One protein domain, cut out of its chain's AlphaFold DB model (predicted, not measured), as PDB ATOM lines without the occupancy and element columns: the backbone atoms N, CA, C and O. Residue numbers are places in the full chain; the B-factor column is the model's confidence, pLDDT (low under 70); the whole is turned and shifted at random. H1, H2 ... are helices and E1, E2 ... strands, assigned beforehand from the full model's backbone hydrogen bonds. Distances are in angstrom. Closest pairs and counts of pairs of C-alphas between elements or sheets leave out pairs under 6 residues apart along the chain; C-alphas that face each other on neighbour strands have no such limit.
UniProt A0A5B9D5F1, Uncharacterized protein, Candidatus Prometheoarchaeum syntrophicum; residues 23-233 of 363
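What this domain is: This is residues 23 to 233 of the 363 residues of an uncharacterized protein of Candidatus Prometheoarchaeum syntrophicum (UniProt A0A5B9D5F1). A large, strongly twisted sheet of E1, E2, E3, E6, E10, E11, E12 and E13, branched at E11, has the long helix H2 packed over one face and H6 on that same face, beside the strands. A smaller sheet, E4 E5 E9 E7 E8 in that order, curled like part of a barrel, adjoins it where E9 meets E11; H4 packs on H2, and residues 197 to 202 stick out. The printed part has 211 residues, with six named helices and thirteen named strands in the order E1 E2 E3 E4 H1 E5 H2 E6 E7 E8 H3 H4 E9 E10 E11 E12 H5 E13 H6. The class is mixed, both sheets are antiparallel, and the whole is compact, with a radius of gyration of the C-alphas of 17.8 A and spans of 51 by 44 by 34 A.

Where its parts are: Find C-alpha 166 at (121.323, 149.006, 112.795); from there E11 runs 30.0 A to residue 178, bending by 75 degrees at residue 169. In its sheet look for E12 (181 to 191, 27.7 A), E13 (208 to 216, 25.7 A), E3 (41 to 49, 25.8 A), E2 (31 to 38, 23.0 A), E1 (23 to 26), E6 (107 to 110) and E10 (159 to 161). The smaller sheet holds E4 (55 to 59), E5 (76 to 80), E9 (152 to 156), E7 (113 to 118) and E8 (121 to 125). H2 (83 to 100) starts at (135.310, 162.519, 121.112) and spans 25.4 A; the others are H1 (62 to 65), H3 (127 to 132), H4 (139 to 148), H5 (193 to 196) and H6 (221 to 229).

How they stand to each other: Beside E11, E6 and E10 lie on one side, with N 109 to O 171 and N 161 to O 166 each 2.9 A, within hydrogen-bond range; E12 lies on the other side, with N 172 to O 186 at 2.9 A. E1 E2 E3 is a meander, each strand the antiparallel neighbour of the one before, and so is E10 E11 E12. E8, H3 H4, E9 make a split strand-helix-strand unit, E7 between the strands, with a right-handed crossover. H2 runs along the strands at a height of 9.4 A over the sheet, and touches H6 with residues 95 to 100 alone, Ala 95 and Ala 229 having the closest C-alphas, 5.1 A. Every O i to N i+4 pair is within hydrogen-bond range in H3, H4 and H6, and 11 of 14 in H2; H1 and H5 are too short for one.

The domain as a whole: The C-alphas of Ile 64 and Asp 221, 52.1 A apart, are the farthest. The printed part has no cut; the link from H5 to E13 is long. The mean pLDDT of the printed part is 85.9, and residues 39 and 192 to 206 are under 70.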
ATOM      1  N   PHE A  23     138.443 133.331 109.324       82.88
ATOM      2  CA  PHE A  23     139.298 133.397 110.493       82.88
ATOM      3  C   PHE A  23     138.785 134.506 111.409       82.88
ATOM      4  O   PHE A  23     138.326 135.541 110.934       82.88
ATOM      5  N   HIS A  24     138.816 134.268 112.713       88.38
ATOM      6  CA  HIS A  24     138.408 135.233 113.721       88.38
ATOM      7  C   HIS A  24     139.421 135.198 114.857       88.38
ATOM      8  O   HIS A  24     139.803 134.115 115.300       88.38
ATOM      9  N   ALA A  25     139.830 136.374 115.312       87.38
ATOM     10  CA  ALA A  25     140.710 136.553 116.448       87.38
ATOM     11  C   ALA A  25     140.210 137.705 117.313       87.38
ATOM     12  O   ALA A  25     139.952 138.802 116.821       87.38
ATOM     13  N   THR A  26     140.128 137.450 118.610       88.56
ATOM     14  CA  THR A  26     140.012 138.490 119.627       88.56
ATOM     15  C   THR A  26     141.421 139.001 119.917       88.56
ATOM     16  O   THR A  26     142.297 138.204 120.263       88.56
ATOM     17  N   ILE A  27     141.660 140.293 119.691       86.75
ATOM     18  CA  ILE A  27     142.975 140.924 119.868       86.75
ATOM     19  C   ILE A  27     143.135 141.320 121.335       86.75
ATOM     20  O   ILE A  27     144.089 140.902 121.992       86.75
ATOM     21  N   ASP A  28     142.143 142.041 121.849       86.44
ATOM     22  CA  ASP A  28     142.028 142.476 123.236       86.44
ATOM     23  C   ASP A  28     140.551 142.422 123.682       86.44
ATOM     24  O   ASP A  28     139.726 141.770 123.038       86.44
ATOM     25  N   LYS A  29     140.221 143.041 124.822       82.44
ATOM     26  CA  LYS A  29     138.866 143.030 125.390       82.44
ATOM     27  C   LYS A  29     137.823 143.641 124.442       82.44
ATOM     28  O   LYS A  29     136.695 143.154 124.410       82.44
ATOM     29  N   ASP A  30     138.210 144.658 123.682       88.06
ATOM     30  CA  ASP A  30     137.302 145.523 122.936       88.06
ATOM     31  C   ASP A  30     137.543 145.436 121.416       88.06
ATOM     32  O   ASP A  30     136.667 145.795 120.632       88.06
ATOM     33  N   THR A  31     138.673 144.880 120.971       90.19
ATOM     34  CA  THR A  31     139.064 144.782 119.558       90.19
ATOM     35  C   THR A  31     139.093 143.336 119.062       90.19
ATOM     36  O   THR A  31     139.730 142.447 119.636       90.19
ATOM     37  N   ALA A  32     138.466 143.094 117.913       92.50
ATOM     38  CA  ALA A  32     138.503 141.818 117.211       92.50
ATOM     39  C   ALA A  32     138.817 141.995 115.722       92.50
ATOM     40  O   ALA A  32     138.386 142.949 115.082       92.50
ATOM     41  N   LEU A  33     139.510 141.014 115.147       92.94
ATOM     42  CA  LEU A  33     139.810 140.921 113.724       92.94
ATOM     43  C   LEU A  33     139.118 139.693 113.136       92.94
ATOM     44  O   LEU A  33     139.274 138.569 113.611       92.94
ATOM     45  N   THR A  34     138.375 139.893 112.056       92.31
ATOM     46  CA  THR A  34     137.773 138.814 111.274       92.31
ATOM     47  C   THR A  34     138.281 138.882 109.849       92.31
ATOM     48  O   THR A  34     138.111 139.886 109.171       92.31
ATOM     49  N   LEU A  35     138.859 137.790 109.367       89.88
ATOM     50  CA  LEU A  35     139.255 137.628 107.979       89.88
ATOM     51  C   LEU A  35     138.265 136.698 107.285       89.88
ATOM     52  O   LEU A  35     137.911 135.632 107.792       89.88
ATOM     53  N   TYR A  36     137.811 137.103 106.110       88.25
ATOM     54  CA  TYR A  36     136.823 136.385 105.327       88.25
ATOM     55  C   TYR A  36     137.213 136.398 103.850       88.25
ATOM     56  O   TYR A  36     137.260 137.450 103.217       88.25
ATOM     57  N   ARG A  37     137.493 135.220 103.282       84.50
ATOM     58  CA  ARG A  37     137.799 135.065 101.855       84.50
ATOM     59  C   ARG A  37     136.565 134.580 101.087       84.50
ATOM     60  O   ARG A  37     135.965 133.553 101.415       84.50
ATOM     61  N   ARG A  38     136.188 135.301 100.027       81.19
ATOM     62  CA  ARG A  38     135.091 134.936  99.114       81.19
ATOM     63  C   ARG A  38     135.542 135.103  97.663       81.19
ATOM     64  O   ARG A  38     136.552 135.741  97.385       81.19
ATOM     65  N   GLU A  39     134.785 134.545  96.723       68.19
ATOM     66  CA  GLU A  39     134.879 134.939  95.315       68.19
ATOM     67  C   GLU A  39     134.764 136.464  95.204       68.19
ATOM     68  O   GLU A  39     133.771 137.041  95.652       68.19
ATOM     69  N   GLY A  40     135.801 137.107  94.666       70.31
ATOM     70  CA  GLY A  40     135.891 138.565  94.568       70.31
ATOM     71  C   GLY A  40     136.754 139.251  95.632       70.31
ATOM     72  O   GLY A  40     136.747 140.479  95.682       70.31
ATOM     73  N   GLY A  41     137.478 138.499  96.472       82.81
ATOM     74  CA  GLY A  41     138.590 139.031  97.267       82.81
ATOM     75  C   GLY A  41     138.632 138.591  98.732       82.81
ATOM     76  O   GLY A  41     137.875 137.737  99.207       82.81
ATOM     77  N   LEU A  42     139.568 139.202  99.445       89.50
ATOM     78  CA  LEU A  42     139.790 139.100 100.874       89.50
ATOM     79  C   LEU A  42     139.127 140.283 101.588       89.50
ATOM     80  O   LEU A  42     139.351 141.436 101.231       89.50
ATOM     81  N   TYR A  43     138.345 139.995 102.621       92.56
ATOM     82  CA  TYR A  43     137.775 140.995 103.516       92.56
ATOM     83  C   TYR A  43     138.422 140.840 104.886       92.56
ATOM     84  O   TYR A  43     138.371 139.755 105.466       92.56
ATOM     85  N   LEU A  44     139.020 141.907 105.405       92.81
ATOM     86  CA  LEU A  44     139.432 141.997 106.800       92.81
ATOM     87  C   LEU A  44     138.512 142.996 107.486       92.81
ATOM     88  O   LEU A  44     138.331 144.107 107.008       92.81
ATOM     89  N   ILE A  45     137.910 142.581 108.588       94.94
ATOM     90  CA  ILE A  45     136.984 143.383 109.374       94.94
ATOM     91  C   ILE A  45     137.598 143.511 110.756       94.94
ATOM     92  O   ILE A  45     137.645 142.529 111.500       94.94
ATOM     93  N   VAL A  46     138.073 144.705 111.085       95.38
ATOM     94  CA  VAL A  46     138.406 145.075 112.458       95.38
ATOM     95  C   VAL A  46     137.137 145.628 113.085       95.38
ATOM     96  O   VAL A  46     136.482 146.496 112.509       95.38
ATOM     97  N   LYS A  47     136.766 145.094 114.240       94.12
ATOM     98  CA  LYS A  47     135.644 145.559 115.047       94.12
ATOM     99  C   LYS A  47     136.195 146.046 116.379       94.12
ATOM    100  O   LYS A  47     136.871 145.265 117.046       94.12
ATOM    101  N   LYS A  48     135.861 147.274 116.764       93.44
ATOM    102  CA  LYS A  48     136.160 147.844 118.077       93.44
ATOM    103  C   LYS A  48     134.861 148.179 118.812       93.44
ATOM    104  O   LYS A  48     133.996 148.853 118.255       93.44
ATOM    105  N   GLU A  49     134.706 147.663 120.023       90.81
ATOM    106  CA  GLU A  49     133.622 148.002 120.944       90.81
ATOM    107  C   GLU A  49     133.965 149.321 121.648       90.81
ATOM    108  O   GLU A  49     135.051 149.475 122.199       90.81
ATOM    109  N   LEU A  50     133.042 150.278 121.627       89.62
ATOM    110  CA  LEU A  50     133.220 151.624 122.176       89.62
ATOM    111  C   LEU A  50     132.309 151.830 123.394       89.62
ATOM    112  O   LEU A  50     131.551 152.793 123.470       89.62
ATOM    113  N   GLY A  51     132.347 150.881 124.331       80.81
ATOM    114  CA  GLY A  51     131.480 150.881 125.516       80.81
ATOM    115  C   GLY A  51     131.806 151.959 126.555       80.81
ATOM    116  O   GLY A  51     130.980 152.213 127.427       80.81
ATOM    117  N   ASP A  52     132.982 152.580 126.461       84.06
ATOM    118  CA  ASP A  52     133.452 153.599 127.405       84.06
ATOM    119  C   ASP A  52     132.985 155.024 127.050       84.06
ATOM    120  O   ASP A  52     133.235 155.956 127.812       84.06
ATOM    121  N   TYR A  53     132.328 155.206 125.900       87.62
ATOM    122  CA  TYR A  53     131.837 156.506 125.440       87.62
ATOM    123  C   TYR A  53     130.381 156.734 125.840       87.62
ATOM    124  O   TYR A  53     129.572 155.802 125.861       87.62
ATOM    125  N   ASP A  54     130.047 157.995 126.112       84.88
ATOM    126  CA  ASP A  54     128.686 158.384 126.459       84.88
ATOM    127  C   ASP A  54     127.746 158.222 125.257       84.88
ATOM    128  O   ASP A  54     128.069 158.552 124.109       84.88
ATOM    129  N   LEU A  55     126.570 157.668 125.547       86.81
ATOM    130  CA  LEU A  55     125.540 157.365 124.568       86.81
ATOM    131  C   LEU A  55     124.168 157.655 125.165       86.81
ATOM    132  O   LEU A  55     123.692 156.927 126.043       86.81
ATOM    133  N   THR A  56     123.518 158.679 124.631       85.94
ATOM    134  CA  THR A  56     122.162 159.070 125.009       85.94
ATOM    135  C   THR A  56     121.188 158.532 123.969       85.94
ATOM    136  O   THR A  56     121.425 158.603 122.762       85.94
ATOM    137  N   VAL A  57     120.105 157.913 124.440       84.19
ATOM    138  CA  VAL A  57     119.099 157.272 123.590       84.19
ATOM    139  C   VAL A  57     117.724 157.761 124.010       84.19
ATOM    140  O   VAL A  57     117.335 157.591 125.168       84.19
ATOM    141  N   SER A  58     116.998 158.340 123.060       82.12
ATOM    142  CA  SER A  58     115.695 158.965 123.284       82.12
ATOM    143  C   SER A  58     114.644 158.368 122.346       82.12
ATOM    144  O   SER A  58     114.985 157.934 121.247       82.12
ATOM    145  N   PRO A  59     113.358 158.317 122.732       81.25
ATOM    146  CA  PRO A  59     112.287 157.972 121.800       81.25
ATOM    147  C   PRO A  59     112.249 158.964 120.632       81.25
ATOM    148  O   PRO A  59     112.399 160.163 120.855       81.25
ATOM    149  N   SER A  60     112.016 158.476 119.413       81.94
ATOM    150  CA  SER A  60     111.877 159.328 118.227       81.94
ATOM    151  C   SER A  60     110.411 159.535 117.830       81.94
ATOM    152  O   SER A  60     109.489 158.869 118.310       81.94
ATOM    153  N   GLU A  61     110.197 160.421 116.864       83.81
ATOM    154  CA  GLU A  61     108.909 160.706 116.232       83.81
ATOM    155  C   GLU A  61     108.505 159.656 115.177       83.81
ATOM    156  O   GLU A  61     107.435 159.750 114.562       83.81
ATOM    157  N   ALA A  62     109.318 158.611 114.986       84.31
ATOM    158  CA  ALA A  62     109.092 157.576 113.984       84.31
ATOM    159  C   ALA A  62     107.718 156.873 114.053       84.31
ATOM    160  O   ALA A  62     107.196 156.559 112.984       84.31
ATOM    161  N   PRO A  63     107.047 156.660 115.212       81.50
ATOM    162  CA  PRO A  63     105.681 156.115 115.229       81.50
ATOM    163  C   PRO A  63     104.670 156.900 114.383       81.50
ATOM    164  O   PRO A  63     103.693 156.331 113.889       81.50
ATOM    165  N   ILE A  64     104.898 158.205 114.224       86.00
ATOM    166  CA  ILE A  64     104.067 159.086 113.406       86.00
ATOM    167  C   ILE A  64     104.659 159.181 111.999       86.00
ATOM    168  O   ILE A  64     103.947 158.969 111.020       86.00
ATOM    169  N   ILE A  65     105.963 159.441 111.884       83.94
ATOM    170  CA  ILE A  65     106.626 159.701 110.598       83.94
ATOM    171  C   ILE A  65     106.629 158.458 109.688       83.94
ATOM    172  O   ILE A  65     106.381 158.569 108.487       83.94
ATOM    173  N   ASN A  66     106.793 157.255 110.247       84.62
ATOM    174  CA  ASN A  66     106.821 156.001 109.482       84.62
ATOM    175  C   ASN A  66     105.496 155.656 108.802       84.62
ATOM    176  O   ASN A  66     105.464 154.780 107.943       84.62
ATOM    177  N   GLN A  67     104.408 156.347 109.141       87.31
ATOM    178  CA  GLN A  67     103.146 156.233 108.409       87.31
ATOM    179  C   GLN A  67     103.235 156.863 107.010       87.31
ATOM    180  O   GLN A  67     102.423 156.549 106.140       87.31
ATOM    181  N   TYR A  68     104.221 157.737 106.789       89.50
ATOM    182  CA  TYR A  68     104.388 158.532 105.573       89.50
ATOM    183  C   TYR A  68     105.671 158.202 104.797       89.50
ATOM    184  O   TYR A  68     105.797 158.594 103.635       89.50
ATOM    185  N   LEU A  69     106.618 157.477 105.401       83.19
ATOM    186  CA  LEU A  69     107.883 157.111 104.765       83.19
ATOM    187  C   LEU A  69     107.819 155.757 104.047       83.19
ATOM    188  O   LEU A  69     107.151 154.821 104.476       83.19
ATOM    189  N   LYS A  70     108.578 155.639 102.949       81.06
ATOM    190  CA  LYS A  70     108.798 154.356 102.254       81.06
ATOM    191  C   LYS A  70     109.818 153.477 102.977       81.06
ATOM    192  O   LYS A  70     109.673 152.259 102.998       81.06
ATOM    193  N   THR A  71     110.853 154.102 103.522       79.06
ATOM    194  CA  THR A  71     111.862 153.491 104.388       79.06
ATOM    195  C   THR A  71     111.610 153.990 105.800       79.06
ATOM    196  O   THR A  71     111.623 155.202 105.987       79.06
ATOM    197  N   PRO A  72     111.330 153.101 106.763       80.00
ATOM    198  CA  PRO A  72     111.043 153.528 108.121       80.00
ATOM    199  C   PRO A  72     112.278 154.174 108.749       80.00
ATOM    200  O   PRO A  72     113.399 153.758 108.473       80.00
ATOM    201  N   ASP A  73     112.039 155.133 109.627       80.56
ATOM    202  CA  ASP A  73     112.981 155.697 110.581       80.56
ATOM    203  C   ASP A  73     113.042 154.836 111.852       80.56
ATOM    204  O   ASP A  73     112.098 154.086 112.158       80.56
ATOM    205  N   PRO A  74     114.145 154.916 112.616       82.06
ATOM    206  CA  PRO A  74     114.272 154.180 113.861       82.06
ATOM    207  C   PRO A  74     113.321 154.763 114.908       82.06
ATOM    208  O   PRO A  74     113.168 155.973 115.001       82.06
ATOM    209  N   PHE A  75     112.722 153.916 115.751       78.75
ATOM    210  CA  PHE A  75     111.842 154.334 116.863       78.75
ATOM    211  C   PHE A  75     112.549 155.085 117.999       78.75
ATOM    212  O   PHE A  75     111.908 155.515 118.957       78.75
ATOM    213  N   GLU A  76     113.865 155.226 117.901       78.31
ATOM    214  CA  GLU A  76     114.709 155.884 118.882       78.31
ATOM    215  C   GLU A  76     115.768 156.707 118.147       78.31
ATOM    216  O   GLU A  76     116.310 156.249 117.139       78.31
ATOM    217  N   SER A  77     116.062 157.895 118.667       82.38
ATOM    218  CA  SER A  77     117.191 158.726 118.265       82.38
ATOM    219  C   SER A  77     118.385 158.454 119.172       82.38
ATOM    220  O   SER A  77     118.250 158.013 120.321       82.38
ATOM    221  N   ILE A  78     119.579 158.666 118.629       88.00
ATOM    222  CA  ILE A  78     120.833 158.408 119.333       88.00
ATOM    223  C   ILE A  78     121.692 159.664 119.284       88.00
ATOM    224  O   ILE A  78     121.831 160.264 118.224       88.00
ATOM    225  N   LEU A  79     122.308 160.006 120.412       90.44
ATOM    226  CA  LEU A  79     123.360 161.009 120.515       90.44
ATOM    227  C   LEU A  79     124.614 160.352 121.104       90.44
ATOM    228  O   LEU A  79     124.594 159.865 122.234       90.44
ATOM    229  N   ALA A  80     125.683 160.299 120.315       91.25
ATOM    230  CA  ALA A  80     126.971 159.718 120.687       91.25
ATOM    231  C   ALA A  80     128.028 160.806 120.928       91.25
ATOM    232  O   ALA A  80     128.030 161.826 120.235       91.25
ATOM    233  N   ASP A  81     128.953 160.558 121.862       91.12
ATOM    234  CA  ASP A  81     130.065 161.469 122.173       91.12
ATOM    235  C   ASP A  81     130.914 161.794 120.926       91.12
ATOM    236  O   ASP A  81     131.408 160.904 120.222       91.12
ATOM    237  N   VAL A  82     131.122 163.089 120.672       91.69
ATOM    238  CA  VAL A  82     131.929 163.601 119.554       91.69
ATOM    239  C   VAL A  82     133.402 163.188 119.655       91.69
ATOM    240  O   VAL A  82     134.061 163.007 118.630       91.69
ATOM    241  N   LYS A  83     133.911 162.930 120.871       91.81
ATOM    242  CA  LYS A  83     135.310 162.519 121.112       91.81
ATOM    243  C   LYS A  83     135.692 161.216 120.416       91.81
ATOM    244  O   LYS A  83     136.880 160.943 120.263       91.81
ATOM    245  N   ILE A  84     134.718 160.411 119.993       92.88
ATOM    246  CA  ILE A  84     134.959 159.208 119.188       92.88
ATOM    247  C   ILE A  84     135.687 159.569 117.887       92.88
ATOM    248  O   ILE A  84     136.536 158.807 117.427       92.88
ATOM    249  N   ILE A  85     135.404 160.734 117.299       92.00
ATOM    250  CA  ILE A  85     136.029 161.157 116.041       92.00
ATOM    251  C   ILE A  85     137.535 161.348 116.245       92.00
ATOM    252  O   ILE A  85     138.322 160.737 115.530       92.00
ATOM    253  N   GLU A  86     137.927 162.106 117.264       91.12
ATOM    254  CA  GLU A  86     139.332 162.390 117.593       91.12
ATOM    255  C   GLU A  86     140.075 161.155 118.123       91.12
ATOM    256  O   GLU A  86     141.215 160.883 117.766       91.12
ATOM    257  N   LYS A  87     139.444 160.366 118.997       92.88
ATOM    258  CA  LYS A  87     140.142 159.274 119.695       92.88
ATOM    259  C   LYS A  87     140.153 157.955 118.942       92.88
ATOM    260  O   LYS A  87     141.027 157.129 119.198       92.88
ATOM    261  N   GLU A  88     139.181 157.726 118.063       92.44
ATOM    262  CA  GLU A  88     138.983 156.425 117.417       92.44
ATOM    263  C   GLU A  88     139.067 156.506 115.897       92.44
ATOM    264  O   GLU A  88     139.662 155.628 115.276       92.44
ATOM    265  N   ILE A  89     138.500 157.545 115.279       92.38
ATOM    266  CA  ILE A  89     138.425 157.654 113.814       92.38
ATOM    267  C   ILE A  89     139.679 158.325 113.239       92.38
ATOM    268  O   ILE A  89     140.241 157.834 112.257       92.38
ATOM    269  N   GLU A  90     140.157 159.405 113.854       92.50
ATOM    270  CA  GLU A  90     141.371 160.113 113.435       92.50
ATOM    271  C   GLU A  90     142.614 159.202 113.418       92.50
ATOM    272  O   GLU A  90     143.297 159.180 112.389       92.50
ATOM    273  N   PRO A  91     142.887 158.352 114.434       94.00
ATOM    274  CA  PRO A  91     144.014 157.421 114.385       94.00
ATOM    275  C   PRO A  91     143.966 156.459 113.193       94.00
ATOM    276  O   PRO A  91     145.009 156.081 112.661       94.00
ATOM    277  N   VAL A  92     142.769 156.082 112.730       93.50
ATOM    278  CA  VAL A  92     142.613 155.238 111.536       93.50
ATOM    279  C   VAL A  92     142.990 156.014 110.275       93.50
ATOM    280  O   VAL A  92     143.665 155.465 109.403       93.50
ATOM    281  N   ASN A  93     142.606 157.290 110.182       92.94
ATOM    282  CA  ASN A  93     143.005 158.153 109.068       92.94
ATOM    283  C   ASN A  93     144.531 158.364 109.046       92.94
ATOM    284  O   ASN A  93     145.157 158.202 107.998       92.94
ATOM    285  N   ILE A  94     145.146 158.597 110.210       93.81
ATOM    286  CA  ILE A  94     146.607 158.688 110.355       93.81
ATOM    287  C   ILE A  94     147.280 157.373 109.936       93.81
ATOM    288  O   ILE A  94     148.282 157.385 109.217       93.81
ATOM    289  N   ALA A  95     146.728 156.220 110.325       94.06
ATOM    290  CA  ALA A  95     147.255 154.918 109.923       94.06
ATOM    291  C   ALA A  95     147.187 154.705 108.398       94.06
ATOM    292  O   ALA A  95     148.109 154.119 107.822       94.06
ATOM    293  N   ILE A  96     146.142 155.206 107.726       93.50
ATOM    294  CA  ILE A  96     146.020 155.180 106.257       93.50
ATOM    295  C   ILE A  96     147.101 156.044 105.617       93.50
ATOM    296  O   ILE A  96     147.820 155.553 104.746       93.50
ATOM    297  N   GLN A  97     147.255 157.288 106.072       92.75
ATOM    298  CA  GLN A  97     148.269 158.211 105.557       92.75
ATOM    299  C   GLN A  97     149.684 157.649 105.749       92.75
ATOM    300  O   GLN A  97     150.493 157.642 104.823       92.75
ATOM    301  N   THR A  98     149.952 157.071 106.921       92.81
ATOM    302  CA  THR A  98     151.238 156.435 107.245       92.81
ATOM    303  C   THR A  98     151.529 155.230 106.347       92.81
ATOM    304  O   THR A  98     152.673 155.006 105.958       92.81
ATOM    305  N   SER A  99     150.506 154.438 106.006       91.44
ATOM    306  CA  SER A  99     150.684 153.171 105.280       91.44
ATOM    307  C   SER A  99     150.656 153.321 103.759       91.44
ATOM    308  O   SER A  99     151.278 152.527 103.055       91.44
ATOM    309  N   PHE A 100     149.914 154.302 103.240       92.56
ATOM    310  CA  PHE A 100     149.630 154.434 101.807       92.56
ATOM    311  C   PHE A 100     150.052 155.785 101.207       92.56
ATOM    312  O   PHE A 100     149.985 155.940  99.986       92.56
ATOM    313  N   GLY A 101     150.521 156.728 102.030       88.88
ATOM    314  CA  GLY A 101     151.007 158.051 101.631       88.88
ATOM    315  C   GLY A 101     150.157 159.194 102.196       88.88
ATOM    316  O   GLY A 101     148.942 159.069 102.317       88.88
ATOM    317  N   GLU A 102     150.787 160.333 102.497       86.88
ATOM    318  CA  GLU A 102     150.137 161.497 103.134       86.88
ATOM    319  C   GLU A 102     148.960 162.070 102.329       86.88
ATOM    320  O   GLU A 102     148.024 162.623 102.893       86.88
ATOM    321  N   ASN A 103     148.967 161.892 101.007       86.88
ATOM    322  CA  ASN A 103     147.887 162.326 100.118       86.88
ATOM    323  C   ASN A 103     146.671 161.381 100.102       86.88
ATOM    324  O   ASN A 103     145.730 161.609  99.340       86.88
ATOM    325  N   LYS A 104     146.702 160.281 100.861       90.38
ATOM    326  CA  LYS A 104     145.602 159.319 100.955       90.38
ATOM    327  C   LYS A 104     144.765 159.627 102.183       90.38
ATOM    328  O   LYS A 104     145.182 159.372 103.305       90.38
ATOM    329  N   GLU A 105     143.555 160.112 101.947       90.50
ATOM    330  CA  GLU A 105     142.625 160.496 103.000       90.50
ATOM    331  C   GLU A 105     141.267 159.801 102.839       90.50
ATOM    332  O   GLU A 105     140.811 159.522 101.723       90.50
ATOM    333  N   ILE A 106     140.625 159.490 103.968       92.56
ATOM    334  CA  ILE A 106     139.249 158.995 103.987       92.56
ATOM    335  C   ILE A 106     138.278 160.122 103.610       92.56
ATOM    336  O   ILE A 106     138.249 161.176 104.246       92.56
ATOM    337  N   ASN A 107     137.397 159.839 102.650       94.00
ATOM    338  CA  ASN A 107     136.261 160.703 102.346       94.00
ATOM    339  C   ASN A 107     135.095 160.394 103.288       94.00
ATOM    340  O   ASN A 107     134.743 159.224 103.489       94.00
ATOM    341  N   LEU A 108     134.465 161.439 103.810       91.81
ATOM    342  CA  LEU A 108     133.257 161.341 104.614       91.81
ATOM    343  C   LEU A 108     132.053 161.150 103.684       91.81
ATOM    344  O   LEU A 108     131.837 161.945 102.772       91.81
ATOM    345  N   LEU A 109     131.286 160.073 103.877       91.75
ATOM    346  CA  LEU A 109     130.099 159.792 103.061       91.75
ATOM    347  C   LEU A 109     128.816 160.218 103.764       91.75
ATOM    348  O   LEU A 109     127.923 160.757 103.116       91.75
ATOM    349  N   SER A 110     128.712 159.932 105.062       91.56
ATOM    350  CA  SER A 110     127.555 160.307 105.865       91.56
ATOM    351  C   SER A 110     127.916 160.475 107.337       91.56
ATOM    352  O   SER A 110     128.630 159.640 107.891       91.56
ATOM    353  N   ILE A 111     127.359 161.496 107.966       93.19
ATOM    354  CA  ILE A 111     127.375 161.848 109.378       93.19
ATOM    355  C   ILE A 111     126.056 162.588 109.701       93.19
ATOM    356  O   ILE A 111     125.179 162.791 108.865       93.19
ATOM    357  N   LYS A 112     125.839 162.926 110.959       93.50
ATOM    358  CA  LYS A 112     124.879 163.946 111.371       93.50
ATOM    359  C   LYS A 112     125.404 164.497 112.676       93.50
ATOM    360  O   LYS A 112     125.696 163.713 113.575       93.50
ATOM    361  N   LEU A 113     125.586 165.803 112.778       93.94
ATOM    362  CA  LEU A 113     126.111 166.428 113.990       93.94
ATOM    363  C   LEU A 113     124.982 167.136 114.726       93.94
ATOM    364  O   LEU A 113     124.151 167.788 114.097       93.94
ATOM    365  N   ALA A 114     124.973 167.030 116.049       93.69
ATOM    366  CA  ALA A 114     124.152 167.861 116.915       93.69
ATOM    367  C   ALA A 114     124.930 169.119 117.305       93.69
ATOM    368  O   ALA A 114     126.030 169.029 117.852       93.69
ATOM    369  N   ILE A 115     124.345 170.288 117.048       93.00
ATOM    370  CA  ILE A 115     124.890 171.597 117.407       93.00
ATOM    371  C   ILE A 115     123.911 172.286 118.344       93.00
ATOM    372  O   ILE A 115     122.754 172.498 117.981       93.00
ATOM    373  N   GLY A 116     124.353 172.648 119.543       90.44
ATOM    374  CA  GLY A 116     123.445 173.216 120.527       90.44
ATOM    375  C   GLY A 116     124.069 173.528 121.874       90.44
ATOM    376  O   GLY A 116     125.284 173.479 122.052       90.44
ATOM    377  N   SER A 117     123.199 173.861 122.825       84.50
ATOM    378  CA  SER A 117     123.575 174.158 124.207       84.50
ATOM    379  C   SER A 117     123.594 172.905 125.097       84.50
ATOM    380  O   SER A 117     124.196 172.924 126.172       84.50
ATOM    381  N   GLY A 118     122.975 171.802 124.649       83.19
ATOM    382  CA  GLY A 118     122.993 170.509 125.332       83.19
ATOM    383  C   GLY A 118     122.046 169.474 124.717       83.19
ATOM    384  O   GLY A 118     121.394 169.725 123.709       83.19
ATOM    385  N   GLU A 119     121.932 168.305 125.353       79.62
ATOM    386  CA  GLU A 119     121.199 167.133 124.829       79.62
ATOM    387  C   GLU A 119     119.697 167.360 124.584       79.62
ATOM    388  O   GLU A 119     119.076 166.606 123.845       79.62
ATOM    389  N   ASN A 120     119.104 168.385 125.202       83.38
ATOM    390  CA  ASN A 120     117.683 168.720 125.049       83.38
ATOM    391  C   ASN A 120     117.447 169.983 124.201       83.38
ATOM    392  O   ASN A 120     116.301 170.388 124.027       83.38
ATOM    393  N   ASP A 121     118.513 170.632 123.731       87.19
ATOM    394  CA  ASP A 121     118.457 171.892 122.991       87.19
ATOM    395  C   ASP A 121     119.586 171.923 121.959       87.19
ATOM    396  O   ASP A 121     120.668 172.483 122.178       87.19
ATOM    397  N   TYR A 122     119.336 171.239 120.846       91.44
ATOM    398  CA  TYR A 122     120.232 171.191 119.705       91.44
ATOM    399  C   TYR A 122     119.462 171.141 118.390       91.44
ATOM    400  O   TYR A 122     118.314 170.702 118.314       91.44
ATOM    401  N   VAL A 123     120.142 171.571 117.336       91.69
ATOM    402  CA  VAL A 123     119.747 171.371 115.945       91.69
ATOM    403  C   VAL A 123     120.723 170.415 115.284       91.69
ATOM    404  O   VAL A 123     121.852 170.242 115.744       91.69
ATOM    405  N   THR A 124     120.298 169.775 114.202       91.75
ATOM    406  CA  THR A 124     121.158 168.846 113.472       91.75
ATOM    407  C   THR A 124     121.659 169.459 112.182       91.75
ATOM    408  O   THR A 124     120.868 170.063 111.461       91.75
ATOM    409  N   ILE A 125     122.929 169.227 111.873       91.88
ATOM    410  CA  ILE A 125     123.506 169.505 110.558       91.88
ATOM    411  C   ILE A 125     123.997 168.212 109.913       91.88
ATOM    412  O   ILE A 125     124.411 167.272 110.600       91.88
ATOM    413  N   GLU A 126     123.951 168.168 108.592       91.44
ATOM    414  CA  GLU A 126     124.361 167.023 107.783       91.44
ATOM    415  C   GLU A 126     125.526 167.391 106.848       91.44
ATOM    416  O   GLU A 126     125.904 168.553 106.712       91.44
ATOM    417  N   GLU A 127     126.096 166.402 106.161       86.75
ATOM    418  CA  GLU A 127     127.192 166.567 105.184       86.75
ATOM    419  C   GLU A 127     126.885 167.659 104.165       86.75
ATOM    420  O   GLU A 127     127.771 168.404 103.764       86.75
ATOM    421  N   THR A 128     125.633 167.740 103.712       89.62
ATOM    422  CA  THR A 128     125.205 168.738 102.729       89.62
ATOM    423  C   THR A 128     125.293 170.151 103.282       89.62
ATOM    424  O   THR A 128     125.646 171.064 102.537       89.62
ATOM    425  N   ASP A 129     125.020 170.323 104.575       91.19
ATOM    426  CA  ASP A 129     125.155 171.606 105.260       91.19
ATOM    427  C   ASP A 129     126.636 171.941 105.463       91.19
ATOM    428  O   ASP A 129     127.050 173.060 105.178       91.19
ATOM    429  N   LEU A 130     127.455 170.954 105.848       89.75
ATOM    430  CA  LEU A 130     128.912 171.107 105.952       89.75
ATOM    431  C   LEU A 130     129.529 171.554 104.616       89.75
ATOM    432  O   LEU A 130     130.302 172.509 104.583       89.75
ATOM    433  N   ILE A 131     129.131 170.931 103.505       90.50
ATOM    434  CA  ILE A 131     129.582 171.315 102.160       90.50
ATOM    435  C   ILE A 131     129.121 172.737 101.811       90.50
ATOM    436  O   ILE A 131     129.883 173.497 101.218       90.50
ATOM    437  N   ALA A 132     127.897 173.124 102.184       92.62
ATOM    438  CA  ALA A 132     127.401 174.486 101.974       92.62
ATOM    439  C   ALA A 132     128.146 175.540 102.818       92.62
ATOM    440  O   ALA A 132     128.111 176.723 102.485       92.62
ATOM    441  N   MET A 133     128.824 175.110 103.886       90.12
ATOM    442  CA  MET A 133     129.698 175.922 104.737       90.12
ATOM    443  C   MET A 133     131.176 175.866 104.307       90.12
ATOM    444  O   MET A 133     132.046 176.235 105.093       90.12
ATOM    445  N   ASP A 134     131.464 175.399 103.088       90.44
ATOM    446  CA  ASP A 134     132.817 175.234 102.536       90.44
ATOM    447  C   ASP A 134     133.718 174.271 103.343       90.44
ATOM    448  O   ASP A 134     134.947 174.363 103.304       90.44
ATOM    449  N   VAL A 135     133.127 173.310 104.063       91.62
ATOM    450  CA  VAL A 135     133.874 172.225 104.714       91.62
ATOM    451  C   VAL A 135     134.124 171.112 103.702       91.62
ATOM    452  O   VAL A 135     133.193 170.565 103.105       91.62
ATOM    453  N   GLU A 136     135.391 170.742 103.516       90.31
ATOM    454  CA  GLU A 136     135.745 169.622 102.644       90.31
ATOM    455  C   GLU A 136     135.154 168.303 103.185       90.31
ATOM    456  O   GLU A 136     135.252 168.036 104.385       90.31
ATOM    457  N   PRO A 137     134.566 167.442 102.328       90.62
ATOM    458  CA  PRO A 137     133.945 166.178 102.736       90.62
ATOM    459  C   PRO A 137     134.995 165.084 103.015       90.62
ATOM    460  O   PRO A 137     134.943 163.973 102.482       90.62
ATOM    461  N   THR A 138     135.975 165.405 103.852       92.44
ATOM    462  CA  THR A 138     137.087 164.551 104.268       92.44
ATOM    463  C   THR A 138     137.156 164.473 105.791       92.44
ATOM    464  O   THR A 138     136.533 165.267 106.503       92.44
ATOM    465  N   MET A 139     137.905 163.504 106.320       90.44
ATOM    466  CA  MET A 139     138.079 163.388 107.771       90.44
ATOM    467  C   MET A 139     138.799 164.596 108.378       90.44
ATOM    468  O   MET A 139     138.414 165.040 109.456       90.44
ATOM    469  N   SER A 140     139.791 165.166 107.692       90.19
ATOM    470  CA  SER A 140     140.492 166.372 108.151       90.19
ATOM    471  C   SER A 140     139.594 167.601 108.068       90.19
ATOM    472  O   SER A 140     139.616 168.423 108.978       90.19
ATOM    473  N   GLY A 141     138.761 167.713 107.024       91.19
ATOM    474  CA  GLY A 141     137.744 168.763 106.927       91.19
ATOM    475  C   GLY A 141     136.788 168.739 108.122       91.19
ATOM    476  O   GLY A 141     136.577 169.764 108.772       91.19
ATOM    477  N   LEU A 142     136.299 167.548 108.483       92.62
ATOM    478  CA  LEU A 142     135.463 167.350 109.665       92.62
ATOM    479  C   LEU A 142     136.197 167.707 110.968       92.62
ATOM    480  O   LEU A 142     135.653 168.450 111.777       92.62
ATOM    481  N   LEU A 143     137.428 167.230 111.172       92.06
ATOM    482  CA  LEU A 143     138.218 167.545 112.373       92.06
ATOM    483  C   LEU A 143     138.470 169.051 112.516       92.06
ATOM    484  O   LEU A 143     138.312 169.604 113.601       92.06
ATOM    485  N   ASN A 144     138.807 169.733 111.420       92.31
ATOM    486  CA  ASN A 144     138.983 171.185 111.406       92.31
ATOM    487  C   ASN A 144     137.690 171.909 111.793       92.31
ATOM    488  O   ASN A 144     137.728 172.860 112.571       92.31
ATOM    489  N   PHE A 145     136.548 171.440 111.284       92.88
ATOM    490  CA  PHE A 145     135.244 171.983 111.646       92.88
ATOM    491  C   PHE A 145     134.935 171.794 113.138       92.88
ATOM    492  O   PHE A 145     134.518 172.749 113.788       92.88
ATOM    493  N   LEU A 146     135.174 170.603 113.695       92.31
ATOM    494  CA  LEU A 146     134.943 170.311 115.115       92.31
ATOM    495  C   LEU A 146     135.837 171.161 116.024       92.31
ATOM    496  O   LEU A 146     135.346 171.788 116.957       92.31
ATOM    497  N   ASN A 147     137.126 171.269 115.694       90.31
ATOM    498  CA  ASN A 147     138.082 172.093 116.437       90.31
ATOM    499  C   ASN A 147     137.728 173.587 116.411       90.31
ATOM    500  O   ASN A 147     138.037 174.314 117.352       90.31
ATOM    501  N   ALA A 148     137.098 174.059 115.334       90.69
ATOM    502  CA  ALA A 148     136.654 175.443 115.218       90.69
ATOM    503  C   ALA A 148     135.320 175.718 115.935       90.69
ATOM    504  O   ALA A 148     135.004 176.881 116.186       90.69
ATOM    505  N   ASN A 149     134.532 174.683 116.252       89.19
ATOM    506  CA  ASN A 149     133.161 174.823 116.737       89.19
ATOM    507  C   ASN A 149     132.903 173.968 117.986       89.19
ATOM    508  O   ASN A 149     132.382 172.858 117.907       89.19
ATOM    509  N   GLU A 150     133.142 174.546 119.163       86.00
ATOM    510  CA  GLU A 150     132.861 173.900 120.460       86.00
ATOM    511  C   GLU A 150     131.364 173.631 120.712       86.00
ATOM    512  O   GLU A 150     131.003 172.910 121.637       86.00
ATOM    513  N   SER A 151     130.469 174.209 119.902       88.50
ATOM    514  CA  SER A 151     129.016 174.013 120.016       88.50
ATOM    515  C   SER A 151     128.529 172.661 119.481       88.50
ATOM    516  O   SER A 151     127.336 172.373 119.570       88.50
ATOM    517  N   VAL A 152     129.415 171.844 118.900       91.94
ATOM    518  CA  VAL A 152     129.084 170.480 118.475       91.94
ATOM    519  C   VAL A 152     129.059 169.573 119.702       91.94
ATOM    520  O   VAL A 152     130.092 169.278 120.295       91.94
ATOM    521  N   ILE A 153     127.868 169.115 120.075       90.94
ATOM    522  CA  ILE A 153     127.665 168.327 121.296       90.94
ATOM    523  C   ILE A 153     127.764 166.815 121.060       90.94
ATOM    524  O   ILE A 153     127.950 166.062 122.013       90.94
ATOM    525  N   GLY A 154     127.638 166.347 119.814       92.00
ATOM    526  CA  GLY A 154     127.695 164.918 119.511       92.00
ATOM    527  C   GLY A 154     127.324 164.545 118.081       92.00
ATOM    528  O   GLY A 154     127.041 165.397 117.236       92.00
ATOM    529  N   ILE A 155     127.321 163.237 117.830       93.38
ATOM    530  CA  ILE A 155     126.946 162.616 116.556       93.38
ATOM    531  C   ILE A 155     125.556 161.997 116.699       93.38
ATOM    532  O   ILE A 155     125.302 161.260 117.652       93.38
ATOM    533  N   CYS A 156     124.680 162.254 115.733       89.81
ATOM    534  CA  CYS A 156     123.302 161.778 115.718       89.81
ATOM    535  C   CYS A 156     123.039 160.675 114.690       89.81
ATOM    536  O   CYS A 156     123.834 160.421 113.784       89.81
ATOM    537  N   ASP A 157     121.887 160.019 114.833       85.12
ATOM    538  CA  ASP A 157     121.392 159.014 113.896       85.12
ATOM    539  C   ASP A 157     121.237 159.556 112.464       85.12
ATOM    540  O   ASP A 157     120.743 160.663 112.242       85.12
ATOM    541  N   ARG A 158     121.687 158.758 111.481       82.44
ATOM    542  CA  ARG A 158     121.718 159.135 110.058       82.44
ATOM    543  C   ARG A 158     121.018 158.123 109.159       82.44
ATOM    544  O   ARG A 158     120.088 158.485 108.448       82.44
ATOM    545  N   VAL A 159     121.453 156.858 109.179       85.38
ATOM    546  CA  VAL A 159     120.850 155.791 108.357       85.38
ATOM    547  C   VAL A 159     120.366 154.650 109.234       85.38
ATOM    548  O   VAL A 159     121.157 154.036 109.954       85.38
ATOM    549  N   PHE A 160     119.081 154.317 109.116       83.56
ATOM    550  CA  PHE A 160     118.509 153.119 109.715       83.56
ATOM    551  C   PHE A 160     118.423 151.980 108.695       83.56
ATOM    552  O   PHE A 160     117.828 152.116 107.628       83.56
ATOM    553  N   ASP A 161     119.030 150.842 109.033       80.56
ATOM    554  CA  ASP A 161     118.875 149.580 108.313       80.56
ATOM    555  C   ASP A 161     117.769 148.760 109.002       80.56
ATOM    556  O   ASP A 161     118.032 148.159 110.051       80.56
ATOM    557  N   PRO A 162     116.540 148.715 108.450       73.62
ATOM    558  CA  PRO A 162     115.419 148.026 109.084       73.62
ATOM    559  C   PRO A 162     115.567 146.502 109.088       73.62
ATOM    560  O   PRO A 162     115.017 145.844 109.969       73.62
ATOM    561  N   GLU A 163     116.314 145.922 108.144       74.62
ATOM    562  CA  GLU A 163     116.512 144.470 108.081       74.62
ATOM    563  C   GLU A 163     117.457 143.993 109.185       74.62
ATOM    564  O   GLU A 163     117.256 142.939 109.793       74.62
ATOM    565  N   ARG A 164     118.504 144.780 109.452       72.75
ATOM    566  CA  ARG A 164     119.529 144.461 110.459       72.75
ATOM    567  C   ARG A 164     119.291 145.150 111.792       72.75
ATOM    568  O   ARG A 164     119.980 144.848 112.761       72.75
ATOM    569  N   GLY A 165     118.331 146.067 111.842       73.38
ATOM    570  CA  GLY A 165     118.087 146.930 112.984       73.38
ATOM    571  C   GLY A 165     119.350 147.679 113.391       73.38
ATOM    572  O   GLY A 165     119.677 147.671 114.565       73.38
ATOM    573  N   ASN A 166     120.114 148.246 112.460       82.50
ATOM    574  CA  ASN A 166     121.323 149.006 112.795       82.50
ATOM    575  C   ASN A 166     121.101 150.489 112.515       82.50
ATOM    576  O   ASN A 166     120.492 150.837 111.507       82.50
ATOM    577  N   ILE A 167     121.641 151.343 113.378       86.94
ATOM    578  CA  ILE A 167     121.746 152.781 113.143       86.94
ATOM    579  C   ILE A 167     123.206 153.073 112.807       86.94
ATOM    580  O   ILE A 167     124.096 152.819 113.620       86.94
ATOM    581  N   ILE A 168     123.452 153.554 111.593       89.50
ATOM    582  CA  ILE A 168     124.772 153.992 111.135       89.50
ATOM    583  C   ILE A 168     124.877 155.483 111.445       89.50
ATOM    584  O   ILE A 168     124.068 156.272 110.958       89.50
ATOM    585  N   LEU A 169     125.852 155.833 112.282       91.69
ATOM    586  CA  LEU A 169     126.138 157.199 112.719       91.69
ATOM    587  C   LEU A 169     127.151 157.872 111.794       91.69
ATOM    588  O   LEU A 169     126.989 159.032 111.438       91.69
ATOM    589  N   ILE A 170     128.190 157.130 111.394       93.69
ATOM    590  CA  ILE A 170     129.220 157.597 110.461       93.69
ATOM    591  C   ILE A 170     129.469 156.510 109.419       93.69
ATOM    592  O   ILE A 170     129.628 155.340 109.771       93.69
ATOM    593  N   ASP A 171     129.539 156.911 108.153       94.25
ATOM    594  CA  ASP A 171     130.045 156.102 107.042       94.25
ATOM    595  C   ASP A 171     131.120 156.912 106.317       94.25
ATOM    596  O   ASP A 171     130.898 158.055 105.907       94.25
ATOM    597  N   ALA A 172     132.305 156.335 106.185       94.50
ATOM    598  CA  ALA A 172     133.446 156.980 105.563       94.50
ATOM    599  C   ALA A 172     134.242 155.954 104.752       94.50
ATOM    600  O   ALA A 172     134.281 154.766 105.078       94.50
ATOM    601  N   LYS A 173     134.850 156.379 103.644       96.12
ATOM    602  CA  LYS A 173     135.471 155.449 102.697       96.12
ATOM    603  C   LYS A 173     136.622 156.062 101.920       96.12
ATOM    604  O   LYS A 173     136.513 157.156 101.376       96.12
ATOM    605  N   ILE A 174     137.662 155.260 101.720       95.62
ATOM    606  CA  ILE A 174     138.691 155.492 100.705       95.62
ATOM    607  C   ILE A 174     138.631 154.383  99.648       95.62
ATOM    608  O   ILE A 174     138.577 153.188  99.960       95.62
ATOM    609  N   LYS A 175     138.595 154.776  98.372       93.94
ATOM    610  CA  LYS A 175     138.656 153.852  97.230       93.94
ATOM    611  C   LYS A 175     140.099 153.735  96.763       93.94
ATOM    612  O   LYS A 175     140.783 154.746  96.671       93.94
ATOM    613  N   GLU A 176     140.523 152.511  96.467       90.56
ATOM    614  CA  GLU A 176     141.838 152.203  95.894       90.56
ATOM    615  C   GLU A 176     143.007 152.944  96.586       90.56
ATOM    616  O   GLU A 176     143.779 153.659  95.935       90.56
ATOM    617  N   PRO A 177     143.163 152.812  97.924       92.19
ATOM    618  CA  PRO A 177     144.309 153.404  98.618       92.19
ATOM    619  C   PRO A 177     145.640 152.836  98.103       92.19
ATOM    620  O   PRO A 177     146.631 153.557  98.036       92.19
ATOM    621  N   HIS A 178     145.640 151.571  97.674       92.62
ATOM    622  CA  HIS A 178     146.780 150.854  97.109       92.62
ATOM    623  C   HIS A 178     146.294 149.918  95.984       92.62
ATOM    624  O   HIS A 178     145.181 149.407  96.104       92.62
ATOM    625  N   PRO A 179     147.094 149.601  94.941       89.69
ATOM    626  CA  PRO A 179     146.673 148.726  93.833       89.69
ATOM    627  C   PRO A 179     146.075 147.372  94.241       89.69
ATOM    628  O   PRO A 179     145.250 146.812  93.534       89.69
ATOM    629  N   THR A 180     146.472 146.845  95.397       89.94
ATOM    630  CA  THR A 180     146.021 145.540  95.911       89.94
ATOM    631  C   THR A 180     144.848 145.634  96.892       89.94
ATOM    632  O   THR A 180     144.382 144.609  97.396       89.94
ATOM    633  N   ILE A 181     144.410 146.850  97.226       92.44
ATOM    634  CA  ILE A 181     143.336 147.141  98.179       92.44
ATOM    635  C   ILE A 181     142.250 147.899  97.425       92.44
ATOM    636  O   ILE A 181     142.427 149.051  97.054       92.44
ATOM    637  N   SER A 182     141.097 147.267  97.223       92.44
ATOM    638  CA  SER A 182     139.982 147.878  96.501       92.44
ATOM    639  C   SER A 182     139.374 149.055  97.264       92.44
ATOM    640  O   SER A 182     138.996 150.059  96.662       92.44
ATOM    641  N   ASN A 183     139.206 148.925  98.581       94.88
ATOM    642  CA  ASN A 183     138.741 150.009  99.446       94.88
ATOM    643  C   ASN A 183     138.970 149.703 100.929       94.88
ATOM    644  O   ASN A 183     139.150 148.547 101.320       94.88
ATOM    645  N   ILE A 184     138.918 150.767 101.727       95.94
ATOM    646  CA  ILE A 184     138.781 150.715 103.180       95.94
ATOM    647  C   ILE A 184     137.528 151.519 103.533       95.94
ATOM    648  O   ILE A 184     137.389 152.667 103.107       95.94
ATOM    649  N   GLU A 185     136.601 150.896 104.252       96.69
ATOM    650  CA  GLU A 185     135.363 151.505 104.748       96.69
ATOM    651  C   GLU A 185     135.415 151.587 106.273       96.69
ATOM    652  O   GLU A 185     135.823 150.632 106.933       96.69
ATOM    653  N   LEU A 186     134.979 152.712 106.825       95.69
ATOM    654  CA  LEU A 186     134.853 152.954 108.252       95.69
ATOM    655  C   LEU A 186     133.384 153.214 108.566       95.69
ATOM    656  O   LEU A 186     132.767 154.096 107.975       95.69
ATOM    657  N   LYS A 187     132.824 152.432 109.491       94.88
ATOM    658  CA  LYS A 187     131.428 152.561 109.914       94.88
ATOM    659  C   LYS A 187     131.332 152.623 111.426       94.88
ATOM    660  O   LYS A 187     131.683 151.652 112.095       94.88
ATOM    661  N   LEU A 188     130.812 153.729 111.947       93.75
ATOM    662  CA  LEU A 188     130.378 153.830 113.337       93.75
ATOM    663  C   LEU A 188     128.894 153.480 113.393       93.75
ATOM    664  O   LEU A 188     128.078 154.133 112.740       93.75
ATOM    665  N   MET A 189     128.535 152.444 114.142       90.31
ATOM    666  CA  MET A 189     127.148 151.993 114.225       90.31
ATOM    667  C   MET A 189     126.746 151.533 115.621       90.31
ATOM    668  O   MET A 189     127.567 151.081 116.413       90.31
ATOM    669  N   SER A 190     125.444 151.611 115.875       86.62
ATOM    670  CA  SER A 190     124.762 151.053 117.040       86.62
ATOM    671  C   SER A 190     123.771 149.989 116.568       86.62
ATOM    672  O   SER A 190     123.011 150.219 115.623       86.62
ATOM    673  N   SER A 191     123.780 148.806 117.188       72.38
ATOM    674  CA  SER A 191     122.872 147.714 116.815       72.38
ATOM    675  C   SER A 191     121.637 147.666 117.717       72.38
ATOM    676  O   SER A 191     121.733 147.426 118.919       72.38
ATOM    677  N   LEU A 192     120.456 147.826 117.118       63.81
ATOM    678  CA  LEU A 192     119.149 147.648 117.754       63.81
ATOM    679  C   LEU A 192     118.759 146.169 117.892       63.81
ATOM    680  O   LEU A 192     117.989 145.829 118.784       63.81
ATOM    681  N   GLN A 193     119.275 145.250 117.062       52.09
ATOM    682  CA  GLN A 193     118.963 143.811 117.185       52.09
ATOM    683  C   GLN A 193     119.462 143.203 118.508       52.09
ATOM    684  O   GLN A 193     118.831 142.292 119.047       52.09
ATOM    685  N   GLN A 194     120.522 143.766 119.099       48.66
ATOM    686  CA  GLN A 194     120.946 143.458 120.472       48.66
ATOM    687  C   GLN A 194     119.958 143.953 121.546       48.66
ATOM    688  O   GLN A 194     120.182 143.719 122.724       48.66
ATOM    689  N   ARG A 195     118.844 144.599 121.185       53.38
ATOM    690  CA  ARG A 195     117.820 145.070 122.132       53.38
ATOM    691  C   ARG A 195     116.662 144.073 122.280       53.38
ATOM    692  O   ARG A 195     116.130 143.911 123.375       53.38
ATOM    693  N   GLY A 196     116.320 143.326 121.221       43.81
ATOM    694  CA  GLY A 196     115.165 142.408 121.183       43.81
ATOM    695  C   GLY A 196     115.328 141.092 121.960       43.81
ATOM    696  O   GLY A 196     114.342 140.550 122.454       43.81
ATOM    697  N   LEU A 197     116.558 140.594 122.135       42.16
ATOM    698  CA  LEU A 197     116.843 139.435 123.002       42.16
ATOM    699  C   LEU A 197     116.948 139.806 124.498       42.16
ATOM    700  O   LEU A 197     116.944 138.919 125.348       42.16
ATOM    701  N   TYR A 198     117.044 141.101 124.819       43.28
ATOM    702  CA  TYR A 198     117.608 141.604 126.077       43.28
ATOM    703  C   TYR A 198     116.655 142.460 126.922       43.28
ATOM    704  O   TYR A 198     117.074 143.044 127.920       43.28
ATOM    705  N   MET A 199     115.349 142.464 126.630       43.91
ATOM    706  CA  MET A 199     114.320 143.094 127.481       43.91
ATOM    707  C   MET A 199     114.122 142.413 128.863       43.91
ATOM    708  O   MET A 199     113.096 142.589 129.521       43.91
ATOM    709  N   GLN A 200     115.096 141.637 129.351       43.56
ATOM    710  CA  GLN A 200     115.123 141.099 130.710       43.56
ATOM    711  C   GLN A 200     115.705 142.140 131.678       43.56
ATOM    712  O   GLN A 200     116.911 142.196 131.866       43.56
ATOM    713  N   LYS A 201     114.816 142.950 132.272       42.72
ATOM    714  CA  LYS A 201     114.871 143.796 133.494       42.72
ATOM    715  C   LYS A 201     116.159 144.506 133.984       42.72
ATOM    716  O   LYS A 201     115.981 145.495 134.677       42.72
ATOM    717  N   ASN A 202     117.391 144.090 133.678       42.47
ATOM    718  CA  ASN A 202     118.624 144.591 134.311       42.47
ATOM    719  C   ASN A 202     119.839 144.748 133.367       42.47
ATOM    720  O   ASN A 202     120.971 144.684 133.844       42.47
ATOM    721  N   MET A 203     119.676 144.952 132.054       41.31
ATOM    722  CA  MET A 203     120.845 145.083 131.166       41.31
ATOM    723  C   MET A 203     120.817 146.334 130.279       41.31
ATOM    724  O   MET A 203     119.828 146.594 129.600       41.31
ATOM    725  N   LYS A 204     121.923 147.094 130.271       43.66
ATOM    726  CA  LYS A 204     122.211 148.155 129.292       43.66
ATOM    727  C   LYS A 204     122.914 147.523 128.082       43.66
ATOM    728  O   LYS A 204     124.027 147.032 128.231       43.66
ATOM    729  N   TYR A 205     122.281 147.543 126.907       49.03
ATOM    730  CA  TYR A 205     122.860 147.066 125.637       49.03
ATOM    731  C   TYR A 205     122.651 148.073 124.510       49.03
ATOM    732  O   TYR A 205     121.978 147.816 123.513       49.03
ATOM    733  N   ALA A 206     123.233 149.249 124.692       58.41
ATOM    734  CA  ALA A 206     123.489 150.169 123.602       58.41
ATOM    735  C   ALA A 206     125.015 150.265 123.496       58.41
ATOM    736  O   ALA A 206     125.654 150.886 124.337       58.41
ATOM    737  N   GLY A 207     125.597 149.519 122.556       72.50
ATOM    738  CA  GLY A 207     127.035 149.518 122.311       72.50
ATOM    739  C   GLY A 207     127.325 150.208 120.990       72.50
ATOM    740  O   GLY A 207     126.810 149.785 119.952       72.50
ATOM    741  N   LEU A 208     128.136 151.260 121.034       87.81
ATOM    742  CA  LEU A 208     128.741 151.820 119.834       87.81
ATOM    743  C   LEU A 208     129.845 150.888 119.353       87.81
ATOM    744  O   LEU A 208     130.639 150.377 120.141       87.81
ATOM    745  N   GLN A 209     129.879 150.652 118.050       91.44
ATOM    746  CA  GLN A 209     130.862 149.788 117.417       91.44
ATOM    747  C   GLN A 209     131.471 150.495 116.221       91.44
ATOM    748  O   GLN A 209     130.756 150.938 115.319       91.44
ATOM    749  N   LEU A 210     132.797 150.543 116.203       94.44
ATOM    750  CA  LEU A 210     133.566 150.991 115.058       94.44
ATOM    751  C   LEU A 210     133.992 149.776 114.236       94.44
ATOM    752  O   LEU A 210     134.674 148.875 114.728       94.44
ATOM    753  N   TYR A 211     133.591 149.757 112.971       95.25
ATOM    754  CA  TYR A 211     133.993 148.749 112.001       95.25
ATOM    755  C   TYR A 211     134.936 149.367 110.979       95.25
ATOM    756  O   TYR A 211     134.580 150.339 110.320       95.25
ATOM    757  N   ILE A 212     136.102 148.753 110.802       96.69
ATOM    758  CA  ILE A 212     137.052 149.071 109.735       96.69
ATOM    759  C   ILE A 212     137.087 147.862 108.804       96.69
ATOM    760  O   ILE A 212     137.529 146.773 109.178       96.69
ATOM    761  N   ILE A 213     136.566 148.037 107.595       95.94
ATOM    762  CA  ILE A 213     136.389 146.983 106.601       95.94
ATOM    763  C   ILE A 213     137.389 147.223 105.476       95.94
ATOM    764  O   ILE A 213     137.254 148.153 104.690       95.94
ATOM    765  N   ILE A 214     138.384 146.352 105.380       95.19
ATOM    766  CA  ILE A 214     139.423 146.383 104.355       95.19
ATOM    767  C   ILE A 214     139.075 145.330 103.310       95.19
ATOM    768  O   ILE A 214     139.039 144.132 103.606       95.19
ATOM    769  N   LYS A 215     138.853 145.763 102.071       94.38
ATOM    770  CA  LYS A 215     138.681 144.869 100.928       94.38
ATOM    771  C   LYS A 215     139.963 144.846 100.103       94.38
ATOM    772  O   LYS A 215     140.317 145.847  99.487       94.38
ATOM    773  N   ALA A 216     140.624 143.697 100.053       92.19
ATOM    774  CA  ALA A 216     141.887 143.490  99.351       92.19
ATOM    775  C   ALA A 216     141.843 142.254  98.442       92.19
ATOM    776  O   ALA A 216     140.973 141.397  98.575       92.19
ATOM    777  N   GLU A 217     142.789 142.132  97.517       88.56
ATOM    778  CA  GLU A 217     142.912 140.932  96.678       88.56
ATOM    779  C   GLU A 217     143.478 139.744  97.469       88.56
ATOM    780  O   GLU A 217     142.986 138.615  97.386       88.56
ATOM    781  N   SER A 218     144.505 140.006  98.277       85.56
ATOM    782  CA  SER A 218     145.205 139.017  99.093       85.56
ATOM    783  C   SER A 218     145.800 139.663 100.347       85.56
ATOM    784  O   SER A 218     145.744 140.880 100.513       85.56
ATOM    785  N   LEU A 219     146.316 138.838 101.261       85.50
ATOM    786  CA  LEU A 219     147.024 139.317 102.443       85.50
ATOM    787  C   LEU A 219     148.472 139.586 102.026       85.50
ATOM    788  O   LEU A 219     149.183 138.641 101.690       85.50
ATOM    789  N   ASN A 220     148.870 140.852 101.993       87.38
ATOM    790  CA  ASN A 220     150.174 141.296 101.510       87.38
ATOM    791  C   ASN A 220     150.741 142.425 102.383       87.38
ATOM    792  O   ASN A 220     150.024 142.989 103.210       87.38
ATOM    793  N   ASP A 221     152.010 142.773 102.173       89.44
ATOM    794  CA  ASP A 221     152.738 143.728 103.020       89.44
ATOM    795  C   ASP A 221     152.022 145.075 103.233       89.44
ATOM    796  O   ASP A 221     152.011 145.537 104.372       89.44
ATOM    797  N   PRO A 222     151.352 145.693 102.235       90.69
ATOM    798  CA  PRO A 222     150.554 146.902 102.456       90.69
ATOM    799  C   PRO A 222     149.414 146.719 103.466       90.69
ATOM    800  O   PRO A 222     149.222 147.559 104.343       90.69
ATOM    801  N   VAL A 223     148.664 145.613 103.382       90.56
ATOM    802  CA  VAL A 223     147.585 145.313 104.340       90.56
ATOM    803  C   VAL A 223     148.165 145.072 105.731       90.56
ATOM    804  O   VAL A 223     147.635 145.575 106.716       90.56
ATOM    805  N   LEU A 224     149.263 144.322 105.813       90.56
ATOM    806  CA  LEU A 224     149.926 143.990 107.073       90.56
ATOM    807  C   LEU A 224     150.534 145.225 107.751       90.56
ATOM    808  O   LEU A 224     150.389 145.402 108.959       90.56
ATOM    809  N   SER A 225     151.141 146.114 106.966       91.00
ATOM    810  CA  SER A 225     151.678 147.393 107.435       91.00
ATOM    811  C   SER A 225     150.569 148.292 107.970       91.00
ATOM    812  O   SER A 225     150.728 148.879 109.036       91.00
ATOM    813  N   PHE A 226     149.415 148.324 107.296       93.94
ATOM    814  CA  PHE A 226     148.249 149.064 107.774       93.94
ATOM    815  C   PHE A 226     147.670 148.500 109.074       93.94
ATOM    816  O   PHE A 226     147.396 149.260 110.000       93.94
ATOM    817  N   LEU A 227     147.542 147.174 109.198       92.25
ATOM    818  CA  LEU A 227     147.143 146.543 110.462       92.25
ATOM    819  C   LEU A 227     148.103 146.922 111.597       92.25
ATOM    820  O   LEU A 227     147.657 147.315 112.673       92.25
ATOM    821  N   LYS A 228     149.411 146.879 111.335       92.00
ATOM    822  CA  LYS A 228     150.434 147.269 112.306       92.00
ATOM    823  C   LYS A 228     150.351 148.752 112.680       92.00
ATOM    824  O   LYS A 228     150.485 149.074 113.856       92.00
ATOM    825  N   ALA A 229     150.092 149.642 111.719       92.50
ATOM    826  CA  ALA A 229     149.899 151.072 111.968       92.50
ATOM    827  C   ALA A 229     148.664 151.354 112.846       92.50
ATOM    828  O   ALA A 229     148.682 152.285 113.642       92.50
ATOM    829  N   MET A 230     147.632 150.508 112.769       91.38
ATOM    830  CA  MET A 230     146.480 150.533 113.683       91.38
ATOM    831  C   MET A 230     146.751 149.861 115.045       91.38
ATOM    832  O   MET A 230     145.831 149.717 115.846       91.38
ATOM    833  N   GLY A 231     147.980 149.408 115.315       89.25
ATOM    834  CA  GLY A 231     148.343 148.719 116.559       89.25
ATOM    835  C   GLY A 231     147.966 147.234 116.605       89.25
ATOM    836  O   GLY A 231     147.959 146.637 117.679       89.25
ATOM    837  N   ILE A 232     147.653 146.611 115.464       89.69
ATOM    838  CA  ILE A 232     147.281 145.193 115.387       89.69
ATOM    839  C   ILE A 232     148.506 144.348 115.018       89.69
ATOM    840  O   ILE A 232     148.929 144.306 113.860       89.69
ATOM    841  N   GLU A 233     149.035 143.613 115.997       85.44
ATOM    842  CA  GLU A 233     150.142 142.660 115.822       85.44
ATOM    843  C   GLU A 233     149.665 141.358 115.156       85.44
ATOM    844  O   GLU A 233     149.428 140.327 115.797       85.44
TER     845      GLU A 233